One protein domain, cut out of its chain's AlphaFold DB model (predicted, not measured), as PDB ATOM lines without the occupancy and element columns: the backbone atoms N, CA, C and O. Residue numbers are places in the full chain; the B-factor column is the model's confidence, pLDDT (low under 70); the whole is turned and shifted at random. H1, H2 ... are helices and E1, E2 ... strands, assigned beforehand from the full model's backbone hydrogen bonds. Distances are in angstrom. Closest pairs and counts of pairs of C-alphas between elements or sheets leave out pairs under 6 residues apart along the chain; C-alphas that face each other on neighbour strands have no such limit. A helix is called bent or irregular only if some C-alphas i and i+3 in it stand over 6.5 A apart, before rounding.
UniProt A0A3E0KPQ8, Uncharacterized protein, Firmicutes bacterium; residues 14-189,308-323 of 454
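AT A GLANCE: This is residues 14 to 189 and 308 to 323 of the 454 residues of an uncharacterized protein of Firmicutes bacterium (UniProt A0A3E0KPQ8). A long, twisted sheet, with two long bent strands, E2 and E6, side by side in it, has H1 and H6 over one face and H2 over the other. Away from these three helices, the first part of E2 bends off and, with H4, H5 and the link of residues 70 to 89, makes a looser second lobe. The printed part has 192 residues, in the order H1 H2 E1 H3 H4 H5 E2 E3 E4 E5 H6 E6, of mixed class. The mixed sheet runs E4 E3 E2 E6 E1 E5. The whole is only just loose, close to compact, with a radius of gyration of the C-alphas of 19.7 A and spans of 61 by 42 by 31 A.

IN THESE COORDINATES: H1 is residues 14 to 24, beginning at C-alpha 14 (131.720, 177.986, 152.210). H2 is residues 38 to 48, E1 51 to 55, H3 57 to 60, H4 62 to 69 and H5 90 to 100. E2, residues 108 to 131, is 58.3 A long and bends by 88 degrees at residue 112. E3 is residues 135 to 144, 28.3 A long; E4 is 151 to 153 and E5 160 to 162. H6, residues 173 to 189, is 24.7 A long. E6, residues 308 to 323, is 38.5 A long, bends by 72 degrees at residue 313 and ends at C-alpha 323 (114.008, 155.036, 171.731).

HOW THE PARTS SIT: E2 and E6 are antiparallel, with N 121 and O 318 2.8 A apart, within hydrogen-bond range. E2, E3 and E4 form a meander, each strand the antiparallel neighbour of the one before, with N 124 to O 142 at 2.8 A and N 143 to O 152 at 2.8 A. E6 and E1 are parallel, N 54 to O 317 at 2.8 A; E1 and E5 are antiparallel, N 55 to O 161 at 2.8 A. The sheet and its helices make three layers, with helices on both faces of the sheet: H1 and H6 on one face, H2 on the other. H1 and H6 touch, the closest C-alphas being those of Val 17 and Lys 177, 6.5 A apart, at a steep tilt of 56 degrees, opposite ways. The closest C-alphas of H2 and E6 are Cys 45 and Ala 314, 6.0 A. H3 stands at the sheet's level. H4, on the same face as H2, touches H5 at a shallow tilt of 18 degrees, the closest C-alphas being Phe 64 and Val 92, 6.9 A; H5 is not on the sheet. Every O i to N i+4 pair is within range in H1, H2, H4, H5 and H6; H3 is too short for one.

THE WHOLE: The C-alphas of Ala 77 and Asp 133 are the two farthest apart, 64.0 A. Residues 190 to 307 are not printed; C-alphas 189 and 308 are 12.0 A apart across the cut. The links H1 to H2 and H4 to H5 are long. The mean pLDDT of the printed part is 73.9, and 70 residues are under 70, among them residues 14 to 52 and 70 to 87.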
ATOM      1  N   GLN A  14     132.597 178.014 153.361       56.91
ATOM      2  CA  GLN A  14     131.720 177.986 152.210       56.91
ATOM      3  C   GLN A  14     132.235 176.995 151.163       56.91
ATOM      4  O   GLN A  14     131.471 176.102 150.796       56.91
ATOM      5  N   ALA A  15     133.515 177.054 150.791       61.88
ATOM      6  CA  ALA A  15     134.125 176.091 149.873       61.88
ATOM      7  C   ALA A  15     134.062 174.648 150.402       61.88
ATOM      8  O   ALA A  15     133.722 173.727 149.661       61.88
ATOM      9  N   ALA A  16     134.315 174.435 151.699       58.62
ATOM     10  CA  ALA A  16     134.246 173.102 152.299       58.62
ATOM     11  C   ALA A  16     132.826 172.515 152.277       58.62
ATOM     12  O   ALA A  16     132.642 171.331 152.003       58.62
ATOM     13  N   VAL A  17     131.804 173.337 152.538       59.97
ATOM     14  CA  VAL A  17     130.411 172.877 152.458       59.97
ATOM     15  C   VAL A  17     129.963 172.697 151.008       59.97
ATOM     16  O   VAL A  17     129.202 171.778 150.720       59.97
ATOM     17  N   GLU A  18     130.426 173.529 150.080       64.69
ATOM     18  CA  GLU A  18     130.140 173.370 148.650       64.69
ATOM     19  C   GLU A  18     130.759 172.087 148.082       64.69
ATOM     20  O   GLU A  18     130.069 171.368 147.357       64.69
ATOM     21  N   ALA A  19     131.984 171.738 148.493       62.91
ATOM     22  CA  ALA A  19     132.610 170.453 148.183       62.91
ATOM     23  C   ALA A  19     131.775 169.279 148.727       62.91
ATOM     24  O   ALA A  19     131.374 168.408 147.959       62.91
ATOM     25  N   LEU A  20     131.379 169.326 150.007       60.53
ATOM     26  CA  LEU A  20     130.502 168.311 150.603       60.53
ATOM     27  C   LEU A  20     129.163 168.159 149.860       60.53
ATOM     28  O   LEU A  20     128.690 167.044 149.665       60.53
ATOM     29  N   LEU A  21     128.530 169.266 149.455       58.03
ATOM     30  CA  LEU A  21     127.254 169.255 148.725       58.03
ATOM     31  C   LEU A  21     127.395 168.797 147.267       58.03
ATOM     32  O   LEU A  21     126.427 168.296 146.686       58.03
ATOM     33  N   SER A  22     128.556 169.024 146.654       56.47
ATOM     34  CA  SER A  22     128.901 168.509 145.327       56.47
ATOM     35  C   SER A  22     129.065 166.995 145.380       56.47
ATOM     36  O   SER A  22     128.415 166.284 144.615       56.47
ATOM     37  N   ASP A  23     129.851 166.509 146.340       52.78
ATOM     38  CA  ASP A  23     130.094 165.084 146.522       52.78
ATOM     39  C   ASP A  23     128.796 164.361 146.889       52.78
ATOM     40  O   ASP A  23     128.490 163.346 146.270       52.78
ATOM     41  N   TYR A  24     127.956 164.951 147.758       50.56
ATOM     42  CA  TYR A  24     126.626 164.425 148.110       50.56
ATOM     43  C   TYR A  24     125.760 164.083 146.898       50.56
ATOM     44  O   TYR A  24     125.097 163.047 146.865       50.56
ATOM     45  N   ARG A  25     125.756 164.941 145.874       48.53
ATOM     46  CA  ARG A  25     124.947 164.728 144.664       48.53
ATOM     47  C   ARG A  25     125.448 163.574 143.789       48.53
ATOM     48  O   ARG A  25     124.722 163.159 142.892       48.53
ATOM     49  N   ARG A  26     126.654 163.061 144.043       43.50
ATOM     50  CA  ARG A  26     127.296 161.967 143.304       43.50
ATOM     51  C   ARG A  26     127.146 160.599 143.994       43.50
ATOM     52  O   ARG A  26     127.622 159.607 143.454       43.50
ATOM     53  N   TRP A  27     126.517 160.536 145.170       50.97
ATOM     54  CA  TRP A  27     126.405 159.315 145.975       50.97
ATOM     55  C   TRP A  27     125.359 158.341 145.409       50.97
ATOM     56  O   TRP A  27     124.157 158.552 145.550       50.97
ATOM     57  N   GLY A  28     125.841 157.261 144.801       36.50
ATOM     58  CA  GLY A  28     125.096 156.049 144.460       36.50
ATOM     59  C   GLY A  28     126.120 154.949 144.201       36.50
ATOM     60  O   GLY A  28     126.948 155.093 143.302       36.50
ATOM     61  N   GLY A  29     126.146 153.919 145.044       34.44
ATOM     62  CA  GLY A  29     127.155 152.870 144.964       34.44
ATOM     63  C   GLY A  29     126.848 151.695 145.880       34.44
ATOM     64  O   GLY A  29     126.920 151.825 147.102       34.44
ATOM     65  N   ASP A  30     126.552 150.563 145.245       34.31
ATOM     66  CA  ASP A  30     126.504 149.220 145.813       34.31
ATOM     67  C   ASP A  30     127.906 148.824 146.289       34.31
ATOM     68  O   ASP A  30     128.796 148.710 145.458       34.31
ATOM     69  N   ASP A  31     128.123 148.692 147.604       39.06
ATOM     70  CA  ASP A  31     129.133 147.808 148.217       39.06
ATOM     71  C   ASP A  31     129.146 148.020 149.742       39.06
ATOM     72  O   ASP A  31     129.682 149.014 150.252       39.06
ATOM     73  N   ALA A  32     128.557 147.064 150.469       36.53
ATOM     74  CA  ALA A  32     128.533 147.019 151.928       36.53
ATOM     75  C   ALA A  32     129.808 146.346 152.464       36.53
ATOM     76  O   ALA A  32     129.964 145.127 152.394       36.53
ATOM     77  N   SER A  33     130.719 147.135 153.031       44.00
ATOM     78  CA  SER A  33     131.873 146.641 153.792       44.00
ATOM     79  C   SER A  33     131.814 147.167 155.225       44.00
ATOM     80  O   SER A  33     131.543 148.348 155.447       44.00
ATOM     81  N   GLY A  34     132.056 146.295 156.207       40.78
ATOM     82  CA  GLY A  34     132.107 146.674 157.620       40.78
ATOM     83  C   GLY A  34     133.230 147.676 157.905       40.78
ATOM     84  O   GLY A  34     134.320 147.581 157.349       40.78
ATOM     85  N   VAL A  35     132.954 148.640 158.778       49.53
ATOM     86  CA  VAL A  35     133.855 149.721 159.168       49.53
ATOM     87  C   VAL A  35     134.239 149.536 160.639       49.53
ATOM     88  O   VAL A  35     133.416 149.645 161.548       49.53
ATOM     89  N   GLU A  36     135.506 149.215 160.892       41.47
ATOM     90  CA  GLU A  36     135.973 148.795 162.222       41.47
ATOM     91  C   GLU A  36     136.220 149.957 163.202       41.47
ATOM     92  O   GLU A  36     136.233 149.737 164.410       41.47
ATOM     93  N   THR A  37     136.399 151.196 162.732       54.59
ATOM     94  CA  THR A  37     136.687 152.385 163.565       54.59
ATOM     95  C   THR A  37     136.281 153.691 162.865       54.59
ATOM     96  O   THR A  37     136.022 153.711 161.662       54.59
ATOM     97  N   ALA A  38     136.285 154.824 163.585       50.62
ATOM     98  CA  ALA A  38     136.157 156.152 162.966       50.62
ATOM     99  C   ALA A  38     137.250 156.415 161.906       50.62
ATOM    100  O   ALA A  38     136.980 157.070 160.904       50.62
ATOM    101  N   ASP A  39     138.449 155.847 162.073       54.72
ATOM    102  CA  ASP A  39     139.527 155.925 161.079       54.72
ATOM    103  C   ASP A  39     139.212 155.113 159.817       54.72
ATOM    104  O   ASP A  39     139.508 155.562 158.710       54.72
ATOM    105  N   ALA A  40     138.533 153.971 159.952       56.94
ATOM    106  CA  ALA A  40     138.030 153.215 158.810       56.94
ATOM    107  C   ALA A  40     136.893 153.967 158.084       56.94
ATOM    108  O   ALA A  40     136.838 153.932 156.856       56.94
ATOM    109  N   VAL A  41     136.054 154.739 158.800       56.81
ATOM    110  CA  VAL A  41     135.080 155.659 158.169       56.81
ATOM    111  C   VAL A  41     135.826 156.730 157.373       56.81
ATOM    112  O   VAL A  41     135.476 157.006 156.231       56.81
ATOM    113  N   ILE A  42     136.893 157.305 157.936       58.00
ATOM    114  CA  ILE A  42     137.739 158.288 157.244       58.00
ATOM    115  C   ILE A  42     138.403 157.667 156.009       58.00
ATOM    116  O   ILE A  42     138.478 158.323 154.972       58.00
ATOM    117  N   GLN A  43     138.871 156.421 156.085       59.53
ATOM    118  CA  GLN A  43     139.490 155.720 154.960       59.53
ATOM    119  C   GLN A  43     138.479 155.416 153.846       59.53
ATOM    120  O   GLN A  43     138.776 155.686 152.681       59.53
ATOM    121  N   ALA A  44     137.271 154.963 154.195       56.78
ATOM    122  CA  ALA A  44     136.168 154.778 153.251       56.78
ATOM    123  C   ALA A  44     135.768 156.108 152.587       56.78
ATOM    124  O   ALA A  44     135.680 156.198 151.362       56.78
ATOM    125  N   CYS A  45     135.646 157.185 153.373       57.34
ATOM    126  CA  CYS A  45     135.411 158.535 152.861       57.34
ATOM    127  C   CYS A  45     136.540 158.995 151.921       57.34
ATOM    128  O   CYS A  45     136.269 159.553 150.863       57.34
ATOM    129  N   ARG A  46     137.815 158.746 152.252       59.28
ATOM    130  CA  ARG A  46     138.959 159.113 151.394       59.28
ATOM    131  C   ARG A  46     138.950 158.383 150.051       59.28
ATOM    132  O   ARG A  46     139.345 158.977 149.056       59.28
ATOM    133  N   GLN A  47     138.495 157.133 150.013       56.25
ATOM    134  CA  GLN A  47     138.387 156.352 148.778       56.25
ATOM    135  C   GLN A  47     137.190 156.775 147.907       56.25
ATOM    136  O   GLN A  47     137.252 156.626 146.690       56.25
ATOM    137  N   ARG A  48     136.124 157.323 148.512       54.53
ATOM    138  CA  ARG A  48     134.834 157.604 147.847       54.53
ATOM    139  C   ARG A  48     134.494 159.095 147.674       54.53
ATOM    140  O   ARG A  48     133.412 159.411 147.193       54.53
ATOM    141  N   GLY A  49     135.398 160.015 148.020       51.59
ATOM    142  CA  GLY A  49     135.159 161.463 147.892       51.59
ATOM    143  C   GLY A  49     134.501 162.084 149.128       51.59
ATOM    144  O   GLY A  49     133.396 162.607 149.077       51.59
ATOM    145  N   MET A  50     135.199 162.001 150.261       53.44
ATOM    146  CA  MET A  50     134.921 162.656 151.546       53.44
ATOM    147  C   MET A  50     133.661 162.230 152.312       53.44
ATOM    148  O   MET A  50     133.477 162.755 153.412       53.44
ATOM    149  N   ALA A  51     132.854 161.268 151.843       57.91
ATOM    150  CA  ALA A  51     131.639 160.907 152.571       57.91
ATOM    151  C   ALA A  51     131.106 159.472 152.453       57.91
ATOM    152  O   ALA A  51     131.296 158.801 151.445       57.91
ATOM    153  N   ALA A  52     130.422 159.033 153.520       66.06
ATOM    154  CA  ALA A  52     129.870 157.686 153.697       66.06
ATOM    155  C   ALA A  52     128.523 157.697 154.456       66.06
ATOM    156  O   ALA A  52     128.236 158.623 155.224       66.06
ATOM    157  N   ASN A  53     127.713 156.647 154.269       73.06
ATOM    158  CA  ASN A  53     126.477 156.388 155.015       73.06
ATOM    159  C   ASN A  53     126.683 155.187 155.941       73.06
ATOM    160  O   ASN A  53     126.731 154.047 155.499       73.06
ATOM    161  N   VAL A  54     126.762 155.437 157.241       77.56
ATOM    162  CA  VAL A  54     127.177 154.434 158.221       77.56
ATOM    163  C   VAL A  54     126.023 154.104 159.164       77.56
ATOM    164  O   VAL A  54     125.376 155.005 159.692       77.56
ATOM    165  N   LEU A  55     125.774 152.824 159.422       79.69
ATOM    166  CA  LEU A  55     124.897 152.347 160.486       79.69
ATOM    167  C   LEU A  55     125.704 152.159 161.765       79.69
ATOM    168  O   LEU A  55     126.677 151.406 161.794       79.69
ATOM    169  N   HIS A  56     125.289 152.826 162.836       85.38
ATOM    170  CA  HIS A  56     125.870 152.612 164.154       85.38
ATOM    171  C   HIS A  56     125.667 151.144 164.587       85.38
ATOM    172  O   HIS A  56     124.560 150.637 164.412       85.38
ATOM    173  N   PRO A  57     126.651 150.476 165.221       83.44
ATOM    174  CA  PRO A  57     126.551 149.055 165.587       83.44
ATOM    175  C   PRO A  57     125.271 148.720 166.364       83.44
ATOM    176  O   PRO A  57     124.531 147.811 166.013       83.44
ATOM    177  N   LEU A  58     124.944 149.555 167.355       84.38
ATOM    178  CA  LEU A  58     123.733 149.418 168.169       84.38
ATOM    179  C   LEU A  58     122.416 149.487 167.368       84.38
ATOM    180  O   LEU A  58     121.400 148.983 167.825       84.38
ATOM    181  N   ALA A  59     122.401 150.128 166.195       84.50
ATOM    182  CA  ALA A  59     121.217 150.142 165.333       84.50
ATOM    183  C   ALA A  59     121.012 148.815 164.585       84.50
ATOM    184  O   ALA A  59     119.878 148.505 164.231       84.50
ATOM    185  N   GLY A  60     122.082 148.049 164.350       78.06
ATOM    186  CA  GLY A  60     122.024 146.706 163.762       78.06
ATOM    187  C   GLY A  60     121.891 145.580 164.793       78.06
ATOM    188  O   GLY A  60     121.744 144.420 164.413       78.06
ATOM    189  N   ASP A  61     121.946 145.899 166.086       84.25
ATOM    190  CA  ASP A  61     121.896 144.917 167.166       84.25
ATOM    191  C   ASP A  61     120.453 144.450 167.431       84.25
ATOM    192  O   ASP A  61     119.603 145.185 167.949       84.25
ATOM    193  N   LEU A  62     120.176 143.198 167.058       81.56
ATOM    194  CA  LEU A  62     118.862 142.579 167.219       81.56
ATOM    195  C   LEU A  62     118.504 142.312 168.682       81.56
ATOM    196  O   LEU A  62     117.322 142.379 169.019       81.56
ATOM    197  N   ASP A  63     119.476 142.020 169.546       82.00
ATOM    198  CA  ASP A  63     119.220 141.747 170.960       82.00
ATOM    199  C   ASP A  63     118.878 143.042 171.692       82.00
ATOM    200  O   ASP A  63     117.912 143.083 172.458       82.00
ATOM    201  N   PHE A  64     119.578 144.133 171.368       84.62
ATOM    202  CA  PHE A  64     119.192 145.475 171.793       84.62
ATOM    203  C   PHE A  64     117.780 145.837 171.314       84.62
ATOM    204  O   PHE A  64     116.939 146.239 172.122       84.62
ATOM    205  N   ALA A  65     117.491 145.677 170.018       83.00
ATOM    206  CA  ALA A  65     116.188 146.023 169.457       83.00
ATOM    207  C   ALA A  65     115.049 145.215 170.101       83.00
ATOM    208  O   ALA A  65     114.026 145.784 170.489       83.00
ATOM    209  N   ARG A  66     115.246 143.901 170.277       80.69
ATOM    210  CA  ARG A  66     114.299 143.016 170.970       80.69
ATOM    211  C   ARG A  66     114.089 143.451 172.408       80.69
ATOM    212  O   ARG A  66     112.948 143.560 172.827       80.69
ATOM    213  N   ALA A  67     115.155 143.741 173.144       80.94
ATOM    214  CA  ALA A  67     115.063 144.156 174.537       80.94
ATOM    215  C   ALA A  67     114.354 145.506 174.735       80.94
ATOM    216  O   ALA A  67     113.622 145.683 175.706       80.94
ATOM    217  N   VAL A  68     114.537 146.460 173.815       81.75
ATOM    218  CA  VAL A  68     113.845 147.759 173.865       81.75
ATOM    219  C   VAL A  68     112.342 147.602 173.638       81.75
ATOM    220  O   VAL A  68     111.556 148.256 174.327       81.75
ATOM    221  N   VAL A  69     111.958 146.769 172.665       79.56
ATOM    222  CA  VAL A  69     110.562 146.576 172.234       79.56
ATOM    223  C   VAL A  69     109.837 145.516 173.068       79.56
ATOM    224  O   VAL A  69     108.610 145.515 173.091       79.56
ATOM    225  N   ALA A  70     110.561 144.631 173.761       68.62
ATOM    226  CA  ALA A  70     109.980 143.584 174.589       68.62
ATOM    227  C   ALA A  70     109.008 144.178 175.616       68.62
ATOM    228  O   ALA A  70     109.381 144.986 176.474       68.62
ATOM    229  N   ASP A  71     107.750 143.753 175.512       54.81
ATOM    230  CA  ASP A  71     106.684 144.157 176.413       54.81
ATOM    231  C   ASP A  71     107.004 143.710 177.840       54.81
ATOM    232  O   ASP A  71     107.182 142.527 178.134       54.81
ATOM    233  N   GLY A  72     107.025 144.668 178.759       50.50
ATOM    234  CA  GLY A  72     107.100 144.359 180.176       50.50
ATOM    235  C   GLY A  72     107.037 145.615 181.028       50.50
ATOM    236  O   GLY A  72     108.043 146.206 181.396       50.50
ATOM    237  N   VAL A  73     105.827 146.041 181.364       45.97
ATOM    238  CA  VAL A  73     105.615 147.152 182.293       45.97
ATOM    239  C   VAL A  73     105.178 146.563 183.624       45.97
ATOM    240  O   VAL A  73     104.061 146.059 183.740       45.97
ATOM    241  N   GLN A  74     106.037 146.641 184.641       50.88
ATOM    242  CA  GLN A  74     105.580 146.570 186.028       50.88
ATOM    243  C   GLN A  74     105.364 148.002 186.534       50.88
ATOM    244  O   GLN A  74     106.294 148.807 186.475       50.88
ATOM    245  N   PRO A  75     104.160 148.360 187.014       46.44
ATOM    246  CA  PRO A  75     103.950 149.648 187.658       46.44
ATOM    247  C   PRO A  75     104.781 149.700 188.943       46.44
ATOM    248  O   PRO A  75     104.576 148.902 189.858       46.44
ATOM    249  N   ALA A  76     105.727 150.634 189.023       50.00
ATOM    250  CA  ALA A  76     106.449 150.882 190.260       50.00
ATOM    251  C   ALA A  76     105.568 151.742 191.185       50.00
ATOM    252  O   ALA A  76     105.073 152.799 190.788       50.00
ATOM    253  N   ALA A  77     105.339 151.279 192.417       51.47
ATOM    254  CA  ALA A  77     104.486 151.965 193.395       51.47
ATOM    255  C   ALA A  77     105.035 153.341 193.838       51.47
ATOM    256  O   ALA A  77     104.302 154.141 194.411       51.47
ATOM    257  N   ASP A  78     106.310 153.619 193.556       56.88
ATOM    258  CA  ASP A  78     107.051 154.834 193.912       56.88
ATOM    259  C   ASP A  78     107.053 155.912 192.806       56.88
ATOM    260  O   ASP A  78     107.684 156.954 192.973       56.88
ATOM    261  N   GLY A  79     106.362 155.688 191.679       57.66
ATOM    262  CA  GLY A  79     106.305 156.643 190.564       57.66
ATOM    263  C   GLY A  79     107.570 156.690 189.693       57.66
ATOM    264  O   GLY A  79     107.677 157.567 188.833       57.66
ATOM    265  N   ALA A  80     108.516 155.764 189.886       60.53
ATOM    266  CA  ALA A  80     109.699 155.624 189.038       60.53
ATOM    267  C   ALA A  80     109.375 154.891 187.724       60.53
ATOM    268  O   ALA A  80     108.551 153.975 187.688       60.53
ATOM    269  N   LEU A  81     110.069 155.255 186.643       60.47
ATOM    270  CA  LEU A  81     109.975 154.541 185.371       60.47
ATOM    271  C   LEU A  81     110.991 153.392 185.366       60.47
ATOM    272  O   LEU A  81     112.197 153.629 185.348       60.47
ATOM    273  N   ARG A  82     110.518 152.141 185.433       62.72
ATOM    274  CA  ARG A  82     111.379 150.946 185.462       62.72
ATOM    275  C   ARG A  82     111.183 150.104 184.207       62.72
ATOM    276  O   ARG A  82     110.054 149.878 183.774       62.72
ATOM    277  N   LEU A  83     112.293 149.634 183.647       58.50
ATOM    278  CA  LEU A  83     112.302 148.650 182.569       58.50
ATOM    279  C   LEU A  83     111.947 147.247 183.098       58.50
ATOM    280  O   LEU A  83     112.222 146.956 184.268       58.50
ATOM    281  N   PRO A  84     111.357 146.369 182.260       51.19
ATOM    282  CA  PRO A  84     111.268 144.951 182.588       51.19
ATOM    283  C   PRO A  84     112.663 144.346 182.745       51.19
ATOM    284  O   PRO A  84     113.648 144.909 182.272       51.19
ATOM    285  N   GLY A  85     112.720 143.221 183.464       53.62
ATOM    286  CA  GLY A  85     113.936 142.603 183.993       53.62
ATOM    287  C   GLY A  85     115.107 142.477 183.014       53.62
ATOM    288  O   GLY A  85     114.932 142.411 181.803       53.62
ATOM    289  N   ALA A  86     116.304 142.432 183.602       54.44
ATOM    290  CA  ALA A  86     117.603 142.482 182.945       54.44
ATOM    291  C   ALA A  86     117.704 141.585 181.699       54.44
ATOM    292  O   ALA A  86     117.980 140.391 181.780       54.44
ATOM    293  N   CYS A  87     117.565 142.188 180.523       60.34
ATOM    294  CA  CYS A  87     118.349 141.762 179.380       60.34
ATOM    295  C   CYS A  87     119.787 142.200 179.686       60.34
ATOM    296  O   CYS A  87     120.021 143.392 179.877       60.34
ATOM    297  N   GLY A  88     120.751 141.286 179.769       70.38
ATOM    298  CA  GLY A  88     122.161 141.612 180.057       70.38
ATOM    299  C   GLY A  88     122.865 142.438 178.965       70.38
ATOM    300  O   GLY A  88     124.071 142.314 178.775       70.38
ATOM    301  N   HIS A  89     122.115 143.223 178.186       83.44
ATOM    302  CA  HIS A  89     122.616 144.093 177.143       83.44
ATOM    303  C   HIS A  89     122.990 145.466 177.740       83.44
ATOM    304  O   HIS A  89     122.109 146.193 178.220       83.44
ATOM    305  N   PRO A  90     124.256 145.906 177.627       86.12
ATOM    306  CA  PRO A  90     124.776 147.066 178.358       86.12
ATOM    307  C   PRO A  90     124.058 148.381 178.021       86.12
ATOM    308  O   PRO A  90     123.873 149.242 178.881       86.12
ATOM    309  N   ALA A  91     123.612 148.558 176.771       85.62
ATOM    310  CA  ALA A  91     122.875 149.763 176.381       85.62
ATOM    311  C   ALA A  91     121.471 149.849 177.008       85.62
ATOM    312  O   ALA A  91     120.964 150.953 177.216       85.62
ATOM    313  N   VAL A  92     120.848 148.708 177.320       86.12
ATOM    314  CA  VAL A  92     119.522 148.668 177.953       86.12
ATOM    315  C   VAL A  92     119.647 148.849 179.461       86.12
ATOM    316  O   VAL A  92     118.842 149.562 180.049       86.12
ATOM    317  N   GLU A  93     120.698 148.304 180.073       85.88
ATOM    318  CA  GLU A  93     121.036 148.575 181.475       85.88
ATOM    319  C   GLU A  93     121.302 150.067 181.710       85.88
ATOM    320  O   GLU A  93     120.724 150.665 182.616       85.88
ATOM    321  N   ALA A  94     122.085 150.707 180.834       88.19
ATOM    322  CA  ALA A  94     122.306 152.152 180.887       88.19
ATOM    323  C   ALA A  94     120.998 152.947 180.712       88.19
ATOM    324  O   ALA A  94     120.784 153.960 181.378       88.19
ATOM    325  N   MET A  95     120.095 152.486 179.839       88.12
ATOM    326  CA  MET A  95     118.765 153.086 179.692       88.12
ATOM    327  C   MET A  95     117.936 152.936 180.977       88.12
ATOM    328  O   MET A  95     117.294 153.897 181.400       88.12
ATOM    329  N   ALA A  96     117.989 151.772 181.632       84.81
ATOM    330  CA  ALA A  96     117.314 151.522 182.905       84.81
ATOM    331  C   ALA A  96     117.825 152.423 184.023       84.81
ATOM    332  O   ALA A  96     117.024 152.952 184.793       84.81
ATOM    333  N   GLU A  97     119.134 152.653 184.073       86.88
ATOM    334  CA  GLU A  97     119.740 153.587 185.015       86.88
ATOM    335  C   GLU A  97     119.208 155.011 184.805       86.88
ATOM    336  O   GLU A  97     118.755 155.651 185.754       86.88
ATOM    337  N   VAL A  98     119.199 155.498 183.559       88.44
ATOM    338  CA  VAL A  98     118.701 156.844 183.233       88.44
ATOM    339  C   VAL A  98     117.213 156.976 183.556       88.44
ATOM    340  O   VAL A  98     116.807 157.969 184.157       88.44
ATOM    341  N   PHE A  99     116.396 155.983 183.208       87.81
ATOM    342  CA  PHE A  99     114.961 156.006 183.499       87.81
ATOM    343  C   PHE A  99     114.670 155.924 185.000       87.81
ATOM    344  O   PHE A  99     113.792 156.638 185.483       87.81
ATOM    345  N   GLY A 100     115.466 155.168 185.761       83.56
ATOM    346  CA  GLY A 100     115.377 155.113 187.221       83.56
ATOM    347  C   GLY A 100     115.723 156.436 187.921       83.56
ATOM    348  O   GLY A 100     115.285 156.668 189.049       83.56
ATOM    349  N   GLN A 101     116.465 157.332 187.259       87.69
ATOM    350  CA  GLN A 101     116.719 158.690 187.756       87.69
ATOM    351  C   GLN A 101     115.525 159.635 187.552       87.69
ATOM    352  O   GLN A 101     115.495 160.700 188.173       87.69
ATOM    353  N   ILE A 102     114.557 159.279 186.699       88.94
ATOM    354  CA  ILE A 102     113.376 160.100 186.426       88.94
ATOM    355  C   ILE A 102     112.294 159.773 187.455       88.94
ATOM    356  O   ILE A 102     111.807 158.644 187.540       88.94
ATOM    357  N   ARG A 103     111.894 160.779 188.234       89.56
ATOM    358  CA  ARG A 103     110.895 160.649 189.298       89.56
ATOM    359  C   ARG A 103     109.710 161.561 189.041       89.56
ATOM    360  O   ARG A 103     109.859 162.781 188.990       89.56
ATOM    361  N   PHE A 104     108.524 160.971 188.944       90.00
ATOM    362  CA  PHE A 104     107.268 161.710 188.890       90.00
ATOM    363  C   PHE A 104     106.744 161.895 190.318       90.00
ATOM    364  O   PHE A 104     106.227 160.966 190.928       90.00
ATOM    365  N   LEU A 105     106.927 163.091 190.881       89.12
ATOM    366  CA  LEU A 105     106.789 163.306 192.328       89.12
ATOM    367  C   LEU A 105     105.335 163.393 192.807       89.12
ATOM    368  O   LEU A 105     105.025 162.999 193.926       89.12
ATOM    369  N   ASN A 106     104.437 163.928 191.980       89.81
ATOM    370  CA  ASN A 106     103.018 164.095 192.310       89.81
ATOM    371  C   ASN A 106     102.082 163.401 191.308       89.81
ATOM    372  O   ASN A 106     100.894 163.713 191.266       89.81
ATOM    373  N   ALA A 107     102.602 162.493 190.481       88.44
ATOM    374  CA  ALA A 107     101.822 161.736 189.514       88.44
ATOM    375  C   ALA A 107     102.347 160.301 189.418       88.44
ATOM    376  O   ALA A 107     103.550 160.071 189.396       88.44
ATOM    377  N   GLN A 108     101.438 159.338 189.318       88.44
ATOM    378  CA  GLN A 108     101.768 157.962 188.973       88.44
ATOM    379  C   GLN A 108     102.117 157.883 187.489       88.44
ATOM    380  O   GLN A 108     101.394 158.429 186.652       88.44
ATOM    381  N   CYS A 109     103.197 157.180 187.168       86.81
ATOM    382  CA  CYS A 109     103.650 156.972 185.803       86.81
ATOM    383  C   CYS A 109     103.413 155.522 185.382       86.81
ATOM    384  O   CYS A 109     103.793 154.588 186.086       86.81
ATOM    385  N   ARG A 110     102.778 155.335 184.224       86.12
ATOM    386  CA  ARG A 110     102.605 154.032 183.584       86.12
ATOM    387  C   ARG A 110     103.115 154.106 182.156       86.12
ATOM    388  O   ARG A 110     102.580 154.861 181.351       86.12
ATOM    389  N   GLU A 111     104.105 153.295 181.828       84.50
ATOM    390  CA  GLU A 111     104.564 153.164 180.451       84.50
ATOM    391  C   GLU A 111     103.501 152.461 179.589       84.50
ATOM    392  O   GLU A 111     102.850 151.510 180.028       84.50
ATOM    393  N   LEU A 112     103.283 152.982 178.384       84.44
ATOM    394  CA  LEU A 112     102.350 152.449 177.390       84.44
ATOM    395  C   LEU A 112     103.060 151.632 176.305       84.44
ATOM    396  O   LEU A 112     102.414 150.833 175.636       84.44
ATOM    397  N   GLY A 113     104.360 151.854 176.116       82.88
ATOM    398  CA  GLY A 113     105.199 151.106 175.190       82.88
ATOM    399  C   GLY A 113     106.394 151.919 174.702       82.88
ATOM    400  O   GLY A 113     106.500 153.127 174.958       82.88
ATOM    401  N   ARG A 114     107.271 151.247 173.953       87.19
ATOM    402  CA  ARG A 114     108.465 151.836 173.339       87.19
ATOM    403  C   ARG A 114     108.516 151.547 171.850       87.19
ATOM    404  O   ARG A 114     107.985 150.544 171.379       87.19
ATOM    405  N   ARG A 115     109.171 152.429 171.102       86.00
ATOM    406  CA  ARG A 115     109.471 152.224 169.683       86.00
ATOM    407  C   ARG A 115     110.927 152.549 169.417       86.00
ATOM    408  O   ARG A 115     111.441 153.547 169.915       86.00
ATOM    409  N   LEU A 116     111.573 151.717 168.609       86.25
ATOM    410  CA  LEU A 116     112.907 151.992 168.105       86.25
ATOM    411  C   LEU A 116     112.794 152.764 166.789       86.25
ATOM    412  O   LEU A 116     112.109 152.334 165.864       86.25
ATOM    413  N   LEU A 117     113.463 153.905 166.718       89.12
ATOM    414  CA  LEU A 117     113.541 154.764 165.545       89.12
ATOM    415  C   LEU A 117     114.997 154.857 165.097       89.12
ATOM    416  O   LEU A 117     115.903 154.889 165.927       89.12
ATOM    417  N   LEU A 118     115.231 154.939 163.790       86.00
ATOM    418  CA  LEU A 118     116.554 155.238 163.249       86.00
ATOM    419  C   LEU A 118     116.610 156.708 162.859       86.00
ATOM    420  O   LEU A 118     115.808 157.181 162.057       86.00
ATOM    421  N   GLN A 119     117.571 157.426 163.429       86.88
ATOM    422  CA  GLN A 119     117.780 158.835 163.148       86.88
ATOM    423  C   GLN A 119     119.174 159.084 162.593       86.88
ATOM    424  O   GLN A 119     120.180 158.591 163.109       86.88
ATOM    425  N   ARG A 120     119.209 159.909 161.549       86.62
ATOM    426  CA  ARG A 120     120.418 160.339 160.860       86.62
ATOM    427  C   ARG A 120     121.120 161.447 161.647       86.62
ATOM    428  O   ARG A 120     120.505 162.463 161.951       86.62
ATOM    429  N   GLN A 121     122.395 161.264 161.955       88.62
ATOM    430  CA  GLN A 121     123.295 162.257 162.550       88.62
ATOM    431  C   GLN A 121     124.446 162.551 161.583       88.62
ATOM    432  O   GLN A 121     124.687 161.775 160.660       88.62
ATOM    433  N   LEU A 122     125.149 163.670 161.764       87.94
ATOM    434  CA  LEU A 122     126.290 164.036 160.921       87.94
ATOM    435  C   LEU A 122     127.598 163.925 161.686       87.94
ATOM    436  O   LEU A 122     127.798 164.587 162.697       87.94
ATOM    437  N   LEU A 123     128.498 163.109 161.167       87.56
ATOM    438  CA  LEU A 123     129.874 162.983 161.604       87.56
ATOM    439  C   LEU A 123     130.745 163.913 160.760       87.56
ATOM    440  O   LEU A 123     130.702 163.838 159.538       87.56
ATOM    441  N   PHE A 124     131.562 164.743 161.396       87.94
ATOM    442  CA  PHE A 124     132.595 165.547 160.747       87.94
ATOM    443  C   PHE A 124     133.958 165.159 161.301       87.94
ATOM    444  O   PHE A 124     134.155 165.154 162.515       87.94
ATOM    445  N   CYS A 125     134.902 164.865 160.418       87.06
ATOM    446  CA  CYS A 125     136.267 164.505 160.763       87.06
ATOM    447  C   CYS A 125     137.205 165.619 160.308       87.06
ATOM    448  O   CYS A 125     137.252 165.972 159.127       87.06
ATOM    449  N   PHE A 126     137.975 166.151 161.246       88.00
ATOM    450  CA  PHE A 126     138.920 167.234 161.039       88.00
ATOM    451  C   PHE A 126     140.341 166.725 161.242       88.00
ATOM    452  O   PHE A 126     140.632 166.066 162.238       88.00
ATOM    453  N   LYS A 127     141.238 167.065 160.320       88.88
ATOM    454  CA  LYS A 127     142.676 167.008 160.569       88.88
ATOM    455  C   LYS A 127     143.073 168.303 161.260       88.88
ATOM    456  O   LYS A 127     142.853 169.382 160.716       88.88
ATOM    457  N   VAL A 128     143.652 168.185 162.443       89.69
ATOM    458  CA  VAL A 128     144.138 169.304 163.243       89.69
ATOM    459  C   VAL A 128     145.652 169.217 163.296       89.69
ATOM    460  O   VAL A 128     146.207 168.163 163.595       89.69
ATOM    461  N   VAL A 129     146.321 170.322 163.001       89.62
ATOM    462  CA  VAL A 129     147.772 170.451 163.075       89.62
ATOM    463  C   VAL A 129     148.099 171.547 164.074       89.62
ATOM    464  O   VAL A 129     147.822 172.724 163.828       89.62
ATOM    465  N   TYR A 130     148.704 171.171 165.196       86.31
ATOM    466  CA  TYR A 130     149.324 172.126 166.104       86.31
ATOM    467  C   TYR A 130     150.734 172.417 165.604       86.31
ATOM    468  O   TYR A 130     151.531 171.505 165.397       86.31
ATOM    469  N   ARG A 131     151.031 173.693 165.394       86.00
ATOM    470  CA  ARG A 131     152.340 174.198 164.999       86.00
ATOM    471  C   ARG A 131     152.934 174.983 166.158       86.00
ATOM    472  O   ARG A 131     152.368 175.998 166.558       86.00
ATOM    473  N   SER A 132     154.062 174.509 166.665       84.00
ATOM    474  CA  SER A 132     154.965 175.255 167.543       84.00
ATOM    475  C   SER A 132     156.402 175.058 167.044       84.00
ATOM    476  O   SER A 132     156.653 175.094 165.839       84.00
ATOM    477  N   ASP A 133     157.337 174.793 167.954       82.19
ATOM    478  CA  ASP A 133     158.638 174.209 167.657       82.19
ATOM    479  C   ASP A 133     158.549 172.833 166.978       82.19
ATOM    480  O   ASP A 133     159.420 172.492 166.181       82.19
ATOM    481  N   GLU A 134     157.487 172.080 167.260       80.25
ATOM    482  CA  GLU A 134     157.189 170.787 166.654       80.25
ATOM    483  C   GLU A 134     155.780 170.810 166.050       80.25
ATOM    484  O   GLU A 134     154.868 171.459 166.572       80.25
ATOM    485  N   ALA A 135     155.600 170.108 164.931       84.81
ATOM    486  CA  ALA A 135     154.287 169.913 164.334       84.81
ATOM    487  C   ALA A 135     153.662 168.631 164.890       84.81
ATOM    488  O   ALA A 135     154.249 167.555 164.780       84.81
ATOM    489  N   GLN A 136     152.467 168.744 165.463       84.12
ATOM    490  CA  GLN A 136     151.689 167.602 165.934       84.12
ATOM    491  C   GLN A 136     150.379 167.534 165.166       84.12
ATOM    492  O   GLN A 136     149.611 168.495 165.154       84.12
ATOM    493  N   GLU A 137     150.134 166.399 164.520       88.62
ATOM    494  CA  GLU A 137     148.904 166.154 163.775       88.62
ATOM    495  C   GLU A 137     147.986 165.222 164.562       88.62
ATOM    496  O   GLU A 137     148.427 164.210 165.105       88.62
ATOM    497  N   GLU A 138     146.697 165.537 164.590       86.25
ATOM    498  CA  GLU A 138     145.670 164.664 165.144       86.25
ATOM    499  C   GLU A 138     144.407 164.680 164.280       86.25
ATOM    500  O   GLU A 138     144.120 165.643 163.563       86.25
ATOM    501  N   LEU A 139     143.631 163.601 164.357       86.25
ATOM    502  CA  LEU A 139     142.292 163.538 163.788       86.25
ATOM    503  C   LEU A 139     141.275 163.748 164.908       86.25
ATOM    504  O   LEU A 139     141.284 163.050 165.921       86.25
ATOM    505  N   VAL A 140     140.385 164.717 164.722       87.50
ATOM    506  CA  VAL A 140     139.297 165.016 165.653       87.50
ATOM    507  C   VAL A 140     137.982 164.801 164.936       87.50
ATOM    508  O   VAL A 140     137.719 165.419 163.910       87.50
ATOM    509  N   SER A 141     137.142 163.941 165.496       87.94
ATOM    510  CA  SER A 141     135.824 163.665 164.942       87.94
ATOM    511  C   SER A 141     134.727 164.208 165.853       87.94
ATOM    512  O   SER A 141     134.821 164.104 167.078       87.94
ATOM    513  N   VAL A 142     133.686 164.781 165.255       90.75
ATOM    514  CA  VAL A 142     132.560 165.422 165.944       90.75
ATOM    515  C   VAL A 142     131.254 164.898 165.358       90.75
ATOM    516  O   VAL A 142     131.047 164.977 164.150       90.75
ATOM    517  N   LEU A 143     130.367 164.383 166.209       89.81
ATOM    518  CA  LEU A 143     129.026 163.946 165.833       89.81
ATOM    519  C   LEU A 143     128.005 165.022 166.213       89.81
ATOM    520  O   LEU A 143     127.912 165.420 167.375       89.81
ATOM    521  N   VAL A 144     127.217 165.466 165.240       91.50
ATOM    522  CA  VAL A 144     126.190 166.494 165.394       91.50
ATOM    523  C   VAL A 144     124.813 165.882 165.180       91.50
ATOM    524  O   VAL A 144     124.535 165.271 164.144       91.50
ATOM    525  N   ASP A 145     123.936 166.063 166.161       89.00
ATOM    526  CA  ASP A 145     122.531 165.684 166.051       89.00
ATOM    527  C   ASP A 145     121.729 166.791 165.345       89.00
ATOM    528  O   ASP A 145     121.708 167.919 165.833       89.00
ATOM    529  N   PRO A 146     121.032 166.514 164.229       87.12
ATOM    530  CA  PRO A 146     120.234 167.523 163.535       87.12
ATOM    531  C   PRO A 146     119.024 168.034 164.323       87.12
ATOM    532  O   PRO A 146     118.533 169.116 164.004       87.12
ATOM    533  N   LEU A 147     118.521 167.266 165.299       83.94
ATOM    534  CA  LEU A 147     117.345 167.643 166.084       83.94
ATOM    535  C   LEU A 147     117.713 168.625 167.196       83.94
ATOM    536  O   LEU A 147     117.025 169.621 167.385       83.94
ATOM    537  N   THR A 148     118.786 168.334 167.932       84.00
ATOM    538  CA  THR A 148     119.236 169.160 169.063       84.00
ATOM    539  C   THR A 148     120.321 170.166 168.688       84.00
ATOM    540  O   THR A 148     120.665 171.019 169.499       84.00
ATOM    541  N   GLU A 149     120.886 170.053 167.483       88.12
ATOM    542  CA  GLU A 149     122.088 170.766 167.021       88.12
ATOM    543  C   GLU A 149     123.317 170.559 167.916       88.12
ATOM    544  O   GLU A 149     124.333 171.244 167.766       88.12
ATOM    545  N   GLU A 150     123.265 169.585 168.825       87.50
ATOM    546  CA  GLU A 150     124.350 169.330 169.747       87.50
ATOM    547  C   GLU A 150     125.484 168.579 169.060       87.50
ATOM    548  O   GLU A 150     125.328 167.450 168.580       87.50
ATOM    549  N   ALA A 151     126.649 169.216 169.077       89.50
ATOM    550  CA  ALA A 151     127.915 168.636 168.687       89.50
ATOM    551  C   ALA A 151     128.593 167.993 169.904       89.50
ATOM    552  O   ALA A 151     128.820 168.651 170.926       89.50
ATOM    553  N   ALA A 152     128.936 166.716 169.773       84.75
ATOM    554  CA  ALA A 152     129.592 165.921 170.801       84.75
ATOM    555  C   ALA A 152     130.733 165.082 170.199       84.75
ATOM    556  O   ALA A 152     130.754 164.850 168.984       84.75
ATOM    557  N   PRO A 153     131.676 164.591 171.023       82.38
ATOM    558  CA  PRO A 153     132.620 163.568 170.597       82.38
ATOM    559  C   PRO A 153     131.883 162.341 170.060       82.38
ATOM    560  O   PRO A 153     130.781 162.005 170.501       82.38
ATOM    561  N   VAL A 154     132.506 161.670 169.102       77.25
ATOM    562  CA  VAL A 154     131.919 160.497 168.460       77.25
ATOM    563  C   VAL A 154     131.924 159.330 169.453       77.25
ATOM    564  O   VAL A 154     132.964 159.064 170.060       77.25
ATOM    565  N   PRO A 155     130.795 158.631 169.643       70.00
ATOM    566  CA  PRO A 155     130.781 157.364 170.376       70.00
ATOM    567  C   PRO A 155     131.630 156.303 169.659       70.00
ATOM    568  O   PRO A 155     131.971 156.461 168.491       70.00
ATOM    569  N   GLY A 156     131.946 155.188 170.320       68.75
ATOM    570  CA  GLY A 156     132.630 154.077 169.651       68.75
ATOM    571  C   GLY A 156     131.843 153.587 168.428       68.75
ATOM    572  O   GLY A 156     130.769 153.017 168.580       68.75
ATOM    573  N   LEU A 157     132.381 153.803 167.224       71.06
ATOM    574  CA  LEU A 157     131.832 153.314 165.948       71.06
ATOM    575  C   LEU A 157     132.416 151.950 165.549       71.06
ATOM    576  O   LEU A 157     132.426 151.594 164.376       71.06
ATOM    577  N   THR A 158     132.955 151.199 166.506       68.62
ATOM    578  CA  THR A 158     133.576 149.907 166.219       68.62
ATOM    579  C   THR A 158     132.534 148.897 165.756       68.62
ATOM    580  O   THR A 158     131.591 148.614 166.492       68.62
ATOM    581  N   GLY A 159     132.700 148.368 164.541       66.25
ATOM    582  CA  GLY A 159     131.746 147.448 163.912       66.25
ATOM    583  C   GLY A 159     130.578 148.146 163.210       66.25
ATOM    584  O   GLY A 159     129.531 147.534 162.998       66.25
ATOM    585  N   ALA A 160     130.716 149.435 162.894       73.38
ATOM    586  CA  ALA A 160     129.707 150.161 162.145       73.38
ATOM    587  C   ALA A 160     129.640 149.630 160.705       73.38
ATOM    588  O   ALA A 160     130.651 149.236 160.137       73.38
ATOM    589  N   GLN A 161     128.457 149.591 160.100       68.56
ATOM    590  CA  GLN A 161     128.291 149.031 158.753       68.56
ATOM    591  C   GLN A 161     128.129 150.160 157.740       68.56
ATOM    592  O   GLN A 161     127.332 151.065 157.976       68.56
ATOM    593  N   ASP A 162     128.854 150.127 156.623       70.44
ATOM    594  CA  ASP A 162     128.496 150.970 155.481       70.44
ATOM    595  C   ASP A 162     127.233 150.381 154.849       70.44
ATOM    596  O   ASP A 162     127.238 149.244 154.376       70.44
ATOM    597  N   ILE A 163     126.131 151.121 154.929       66.06
ATOM    598  CA  ILE A 163     124.814 150.618 154.529       66.06
ATOM    599  C   ILE A 163     124.399 151.063 153.134       66.06
ATOM    600  O   ILE A 163     123.275 150.756 152.749       66.06
ATOM    601  N   GLY A 164     125.257 151.772 152.386       56.75
ATOM    602  CA  GLY A 164     125.029 152.073 150.965       56.75
ATOM    603  C   GLY A 164     123.628 152.604 150.633       56.75
ATOM    604  O   GLY A 164     123.148 152.376 149.534       56.75
ATOM    605  N   LEU A 165     122.925 153.238 151.590       52.44
ATOM    606  CA  LEU A 165     121.488 153.477 151.450       52.44
ATOM    607  C   LEU A 165     121.221 154.424 150.280       52.44
ATOM    608  O   LEU A 165     121.496 155.626 150.372       52.44
ATOM    609  N   ASP A 166     120.631 153.877 149.223       42.62
ATOM    610  CA  ASP A 166     120.160 154.623 148.068       42.62
ATOM    611  C   ASP A 166     119.120 155.675 148.480       42.62
ATOM    612  O   ASP A 166     118.117 155.390 149.139       42.62
ATOM    613  N   GLY A 167     119.339 156.924 148.069       46.00
ATOM    614  CA  GLY A 167     118.251 157.897 147.921       46.00
ATOM    615  C   GLY A 167     117.641 158.497 149.196       46.00
ATOM    616  O   GLY A 167     116.615 159.174 149.111       46.00
ATOM    617  N   GLY A 168     118.246 158.338 150.375       44.84
ATOM    618  CA  GLY A 168     117.755 158.985 151.596       44.84
ATOM    619  C   GLY A 168     117.926 160.509 151.563       44.84
ATOM    620  O   GLY A 168     118.971 160.994 151.979       44.84
ATOM    621  N   ALA A 169     116.911 161.242 151.084       49.75
ATOM    622  CA  ALA A 169     116.738 162.705 151.069       49.75
ATOM    623  C   ALA A 169     118.007 163.528 151.359       49.75
ATOM    624  O   ALA A 169     118.458 163.645 152.512       49.75
ATOM    625  N   ALA A 170     118.545 164.143 150.305       60.38
ATOM    626  CA  ALA A 170     119.730 164.973 150.401       60.38
ATOM    627  C   ALA A 170     119.632 165.996 151.533       60.38
ATOM    628  O   ALA A 170     118.600 166.651 151.705       60.38
ATOM    629  N   TRP A 171     120.699 166.124 152.332       67.44
ATOM    630  CA  TRP A 171     120.758 167.194 153.321       67.44
ATOM    631  C   TRP A 171     120.591 168.526 152.596       67.44
ATOM    632  O   TRP A 171     121.350 168.854 151.686       67.44
ATOM    633  N   GLN A 172     119.591 169.304 153.001       72.19
ATOM    634  CA  GLN A 172     119.415 170.643 152.459       72.19
ATOM    635  C   GLN A 172     120.659 171.479 152.781       72.19
ATOM    636  O   GLN A 172     121.157 171.452 153.910       72.19
ATOM    637  N   GLY A 173     121.145 172.253 151.805       73.38
ATOM    638  CA  GLY A 173     122.406 172.993 151.933       73.38
ATOM    639  C   GLY A 173     122.463 173.915 153.154       73.38
ATOM    640  O   GLY A 173     123.497 174.003 153.810       73.38
ATOM    641  N   TYR A 174     121.343 174.543 153.521       77.19
ATOM    642  CA  TYR A 174     121.261 175.357 154.736       77.19
ATOM    643  C   TYR A 174     121.407 174.524 156.020       77.19
ATOM    644  O   TYR A 174     122.174 174.895 156.908       77.19
ATOM    645  N   ALA A 175     120.727 173.374 156.103       80.56
ATOM    646  CA  ALA A 175     120.812 172.483 157.256       80.56
ATOM    647  C   ALA A 175     122.243 171.957 157.447       80.56
ATOM    648  O   ALA A 175     122.760 171.988 158.562       80.56
ATOM    649  N   LEU A 176     122.920 171.563 156.362       83.69
ATOM    650  CA  LEU A 176     124.311 171.115 156.422       83.69
ATOM    651  C   LEU A 176     125.254 172.232 156.897       83.69
ATOM    652  O   LEU A 176     126.055 172.003 157.800       83.69
ATOM    653  N   LYS A 177     125.118 173.454 156.356       85.69
ATOM    654  CA  LYS A 177     125.902 174.627 156.798       85.69
ATOM    655  C   LYS A 177     125.714 174.902 158.291       85.69
ATOM    656  O   LYS A 177     126.688 175.160 158.993       85.69
ATOM    657  N   ARG A 178     124.473 174.837 158.784       89.12
ATOM    658  CA  ARG A 178     124.150 175.048 160.202       89.12
ATOM    659  C   ARG A 178     124.818 174.003 161.099       89.12
ATOM    660  O   ARG A 178     125.488 174.366 162.062       89.12
ATOM    661  N   LEU A 179     124.702 172.721 160.753       90.62
ATOM    662  CA  LEU A 179     125.285 171.626 161.538       90.62
ATOM    663  C   LEU A 179     126.816 171.645 161.500       90.62
ATOM    664  O   LEU A 179     127.463 171.422 162.521       90.62
ATOM    665  N   TYR A 180     127.397 172.003 160.357       89.62
ATOM    666  CA  TYR A 180     128.835 172.190 160.222       89.62
ATOM    667  C   TYR A 180     129.365 173.342 161.096       89.62
ATOM    668  O   TYR A 180     130.395 173.192 161.750       89.62
ATOM    669  N   ARG A 181     128.639 174.466 161.191       90.69
ATOM    670  CA  ARG A 181     128.980 175.555 162.127       90.69
ATOM    671  C   ARG A 181     128.931 175.098 163.585       90.69
ATOM    672  O   ARG A 181     129.829 175.444 164.348       90.69
ATOM    673  N   SER A 182     127.935 174.289 163.960       92.00
ATOM    674  CA  SER A 182     127.884 173.687 165.302       92.00
ATOM    675  C   SER A 182     129.109 172.799 165.569       92.00
ATOM    676  O   SER A 182     129.749 172.921 166.617       92.00
ATOM    677  N   ALA A 183     129.513 171.980 164.587       91.81
ATOM    678  CA  ALA A 183     130.731 171.174 164.674       91.81
ATOM    679  C   ALA A 183     131.994 172.033 164.848       91.81
ATOM    680  O   ALA A 183     132.815 171.729 165.712       91.81
ATOM    681  N   CYS A 184     132.129 173.124 164.084       91.12
ATOM    682  CA  CYS A 184     133.260 174.051 164.196       91.12
ATOM    683  C   CYS A 184     133.319 174.704 165.582       91.12
ATOM    684  O   CYS A 184     134.362 174.668 166.224       91.12
ATOM    685  N   GLY A 185     132.191 175.198 166.101       90.94
ATOM    686  CA  GLY A 185     132.150 175.789 167.440       90.94
ATOM    687  C   GLY A 185     132.490 174.787 168.553       90.94
ATOM    688  O   GLY A 185     133.091 175.152 169.564       90.94
ATOM    689  N   HIS A 186     132.137 173.508 168.390       91.19
ATOM    690  CA  HIS A 186     132.588 172.453 169.303       91.19
ATOM    691  C   HIS A 186     134.091 172.186 169.172       91.19
ATOM    692  O   HIS A 186     134.782 172.090 170.190       91.19
ATOM    693  N   LEU A 187     134.597 172.098 167.939       90.81
ATOM    694  CA  LEU A 187     136.012 171.900 167.654       90.81
ATOM    695  C   LEU A 187     136.853 173.022 168.268       90.81
ATOM    696  O   LEU A 187     137.787 172.726 168.999       90.81
ATOM    697  N   GLU A 188     136.486 174.288 168.080       90.19
ATOM    698  CA  GLU A 188     137.181 175.441 168.668       90.19
ATOM    699  C   GLU A 188     137.311 175.334 170.191       90.19
ATOM    700  O   GLU A 188     138.401 175.508 170.740       90.19
ATOM    701  N   ARG A 189     136.225 174.976 170.894       88.50
ATOM    702  CA  ARG A 189     136.259 174.776 172.354       88.50
ATOM    703  C   ARG A 189     137.196 173.636 172.756       88.50
ATOM    704  O   ARG A 189     137.913 173.751 173.753       88.50
ATOM    705  N   ALA A 308     146.937 176.402 166.073       86.69
ATOM    706  CA  ALA A 308     146.169 175.247 165.624       86.69
ATOM    707  C   ALA A 308     145.542 175.560 164.263       86.69
ATOM    708  O   ALA A 308     144.832 176.552 164.115       86.69
ATOM    709  N   GLU A 309     145.815 174.717 163.274       89.25
ATOM    710  CA  GLU A 309     145.163 174.743 161.968       89.25
ATOM    711  C   GLU A 309     144.250 173.520 161.876       89.25
ATOM    712  O   GLU A 309     144.692 172.402 162.133       89.25
ATOM    713  N   ALA A 310     142.979 173.713 161.531       87.56
ATOM    714  CA  ALA A 310     142.025 172.625 161.366       87.56
ATOM    715  C   ALA A 310     141.486 172.609 159.937       87.56
ATOM    716  O   ALA A 310     141.138 173.652 159.388       87.56
ATOM    717  N   ALA A 311     141.398 171.418 159.350       87.44
ATOM    718  CA  ALA A 311     140.822 171.212 158.033       87.44
ATOM    719  C   ALA A 311     139.837 170.047 158.055       87.44
ATOM    720  O   ALA A 311     140.146 168.975 158.574       87.44
ATOM    721  N   LEU A 312     138.651 170.244 157.478       85.44
ATOM    722  CA  LEU A 312     137.702 169.154 157.278       85.44
ATOM    723  C   LEU A 312     138.285 168.153 156.270       85.44
ATOM    724  O   LEU A 312     138.632 168.537 155.156       85.44
ATOM    725  N   VAL A 313     138.372 166.880 156.656       84.38
ATOM    726  CA  VAL A 313     138.908 165.805 155.801       84.38
ATOM    727  C   VAL A 313     137.863 164.784 155.376       84.38
ATOM    728  O   VAL A 313     138.039 164.136 154.350       84.38
ATOM    729  N   ALA A 314     136.787 164.629 156.147       78.56
ATOM    730  CA  ALA A 314     135.673 163.754 155.802       78.56
ATOM    731  C   ALA A 314     134.407 164.174 156.554       78.56
ATOM    732  O   ALA A 314     134.487 164.751 157.641       78.56
ATOM    733  N   ALA A 315     133.241 163.842 156.008       81.69
ATOM    734  CA  ALA A 315     131.975 163.913 156.718       81.69
ATOM    735  C   ALA A 315     131.097 162.711 156.365       81.69
ATOM    736  O   ALA A 315     131.005 162.337 155.208       81.69
ATOM    737  N   ALA A 316     130.420 162.116 157.336       79.19
ATOM    738  CA  ALA A 316     129.574 160.952 157.109       79.19
ATOM    739  C   ALA A 316     128.196 161.140 157.734       79.19
ATOM    740  O   ALA A 316     128.023 161.815 158.748       79.19
ATOM    741  N   SER A 317     127.200 160.513 157.130       82.75
ATOM    742  CA  SER A 317     125.879 160.381 157.717       82.75
ATOM    743  C   SER A 317     125.848 159.113 158.561       82.75
ATOM    744  O   SER A 317     126.059 158.024 158.036       82.75
ATOM    745  N   VAL A 318     125.565 159.241 159.854       84.31
ATOM    746  CA  VAL A 318     125.523 158.117 160.794       84.31
ATOM    747  C   VAL A 318     124.087 157.862 161.230       84.31
ATOM    748  O   VAL A 318     123.454 158.712 161.853       84.31
ATOM    749  N   TRP A 319     123.565 156.683 160.925       85.19
ATOM    750  CA  TRP A 319     122.261 156.218 161.376       85.19
ATOM    751  C   TRP A 319     122.376 155.632 162.773       85.19
ATOM    752  O   TRP A 319     123.127 154.692 163.018       85.19
ATOM    753  N   THR A 320     121.634 156.218 163.701       88.19
ATOM    754  CA  THR A 320     121.724 155.937 165.134       88.19
ATOM    755  C   THR A 320     120.360 155.533 165.681       88.19
ATOM    756  O   THR A 320     119.353 156.093 165.235       88.19
ATOM    757  N   PRO A 321     120.293 154.586 166.632       90.06
ATOM    758  CA  PRO A 321     119.025 154.208 167.233       90.06
ATOM    759  C   PRO A 321     118.537 155.295 168.196       90.06
ATOM    760  O   PRO A 321     119.325 155.908 168.914       90.06
ATOM    761  N   ARG A 322     117.225 155.500 168.243       91.56
ATOM    762  CA  ARG A 322     116.500 156.363 169.180       91.56
ATOM    763  C   ARG A 322     115.350 155.574 169.766       91.56
ATOM    764  O   ARG A 322     114.669 154.856 169.041       91.56
ATOM    765  N   VAL A 323     115.116 155.721 171.062       90.88
ATOM    766  CA  VAL A 323     114.008 155.036 171.731       90.88
ATOM    767  C   VAL A 323     112.922 156.059 172.027       90.88
ATOM    768  O   VAL A 323     113.107 156.928 172.871       90.88
TER     769      VAL A 323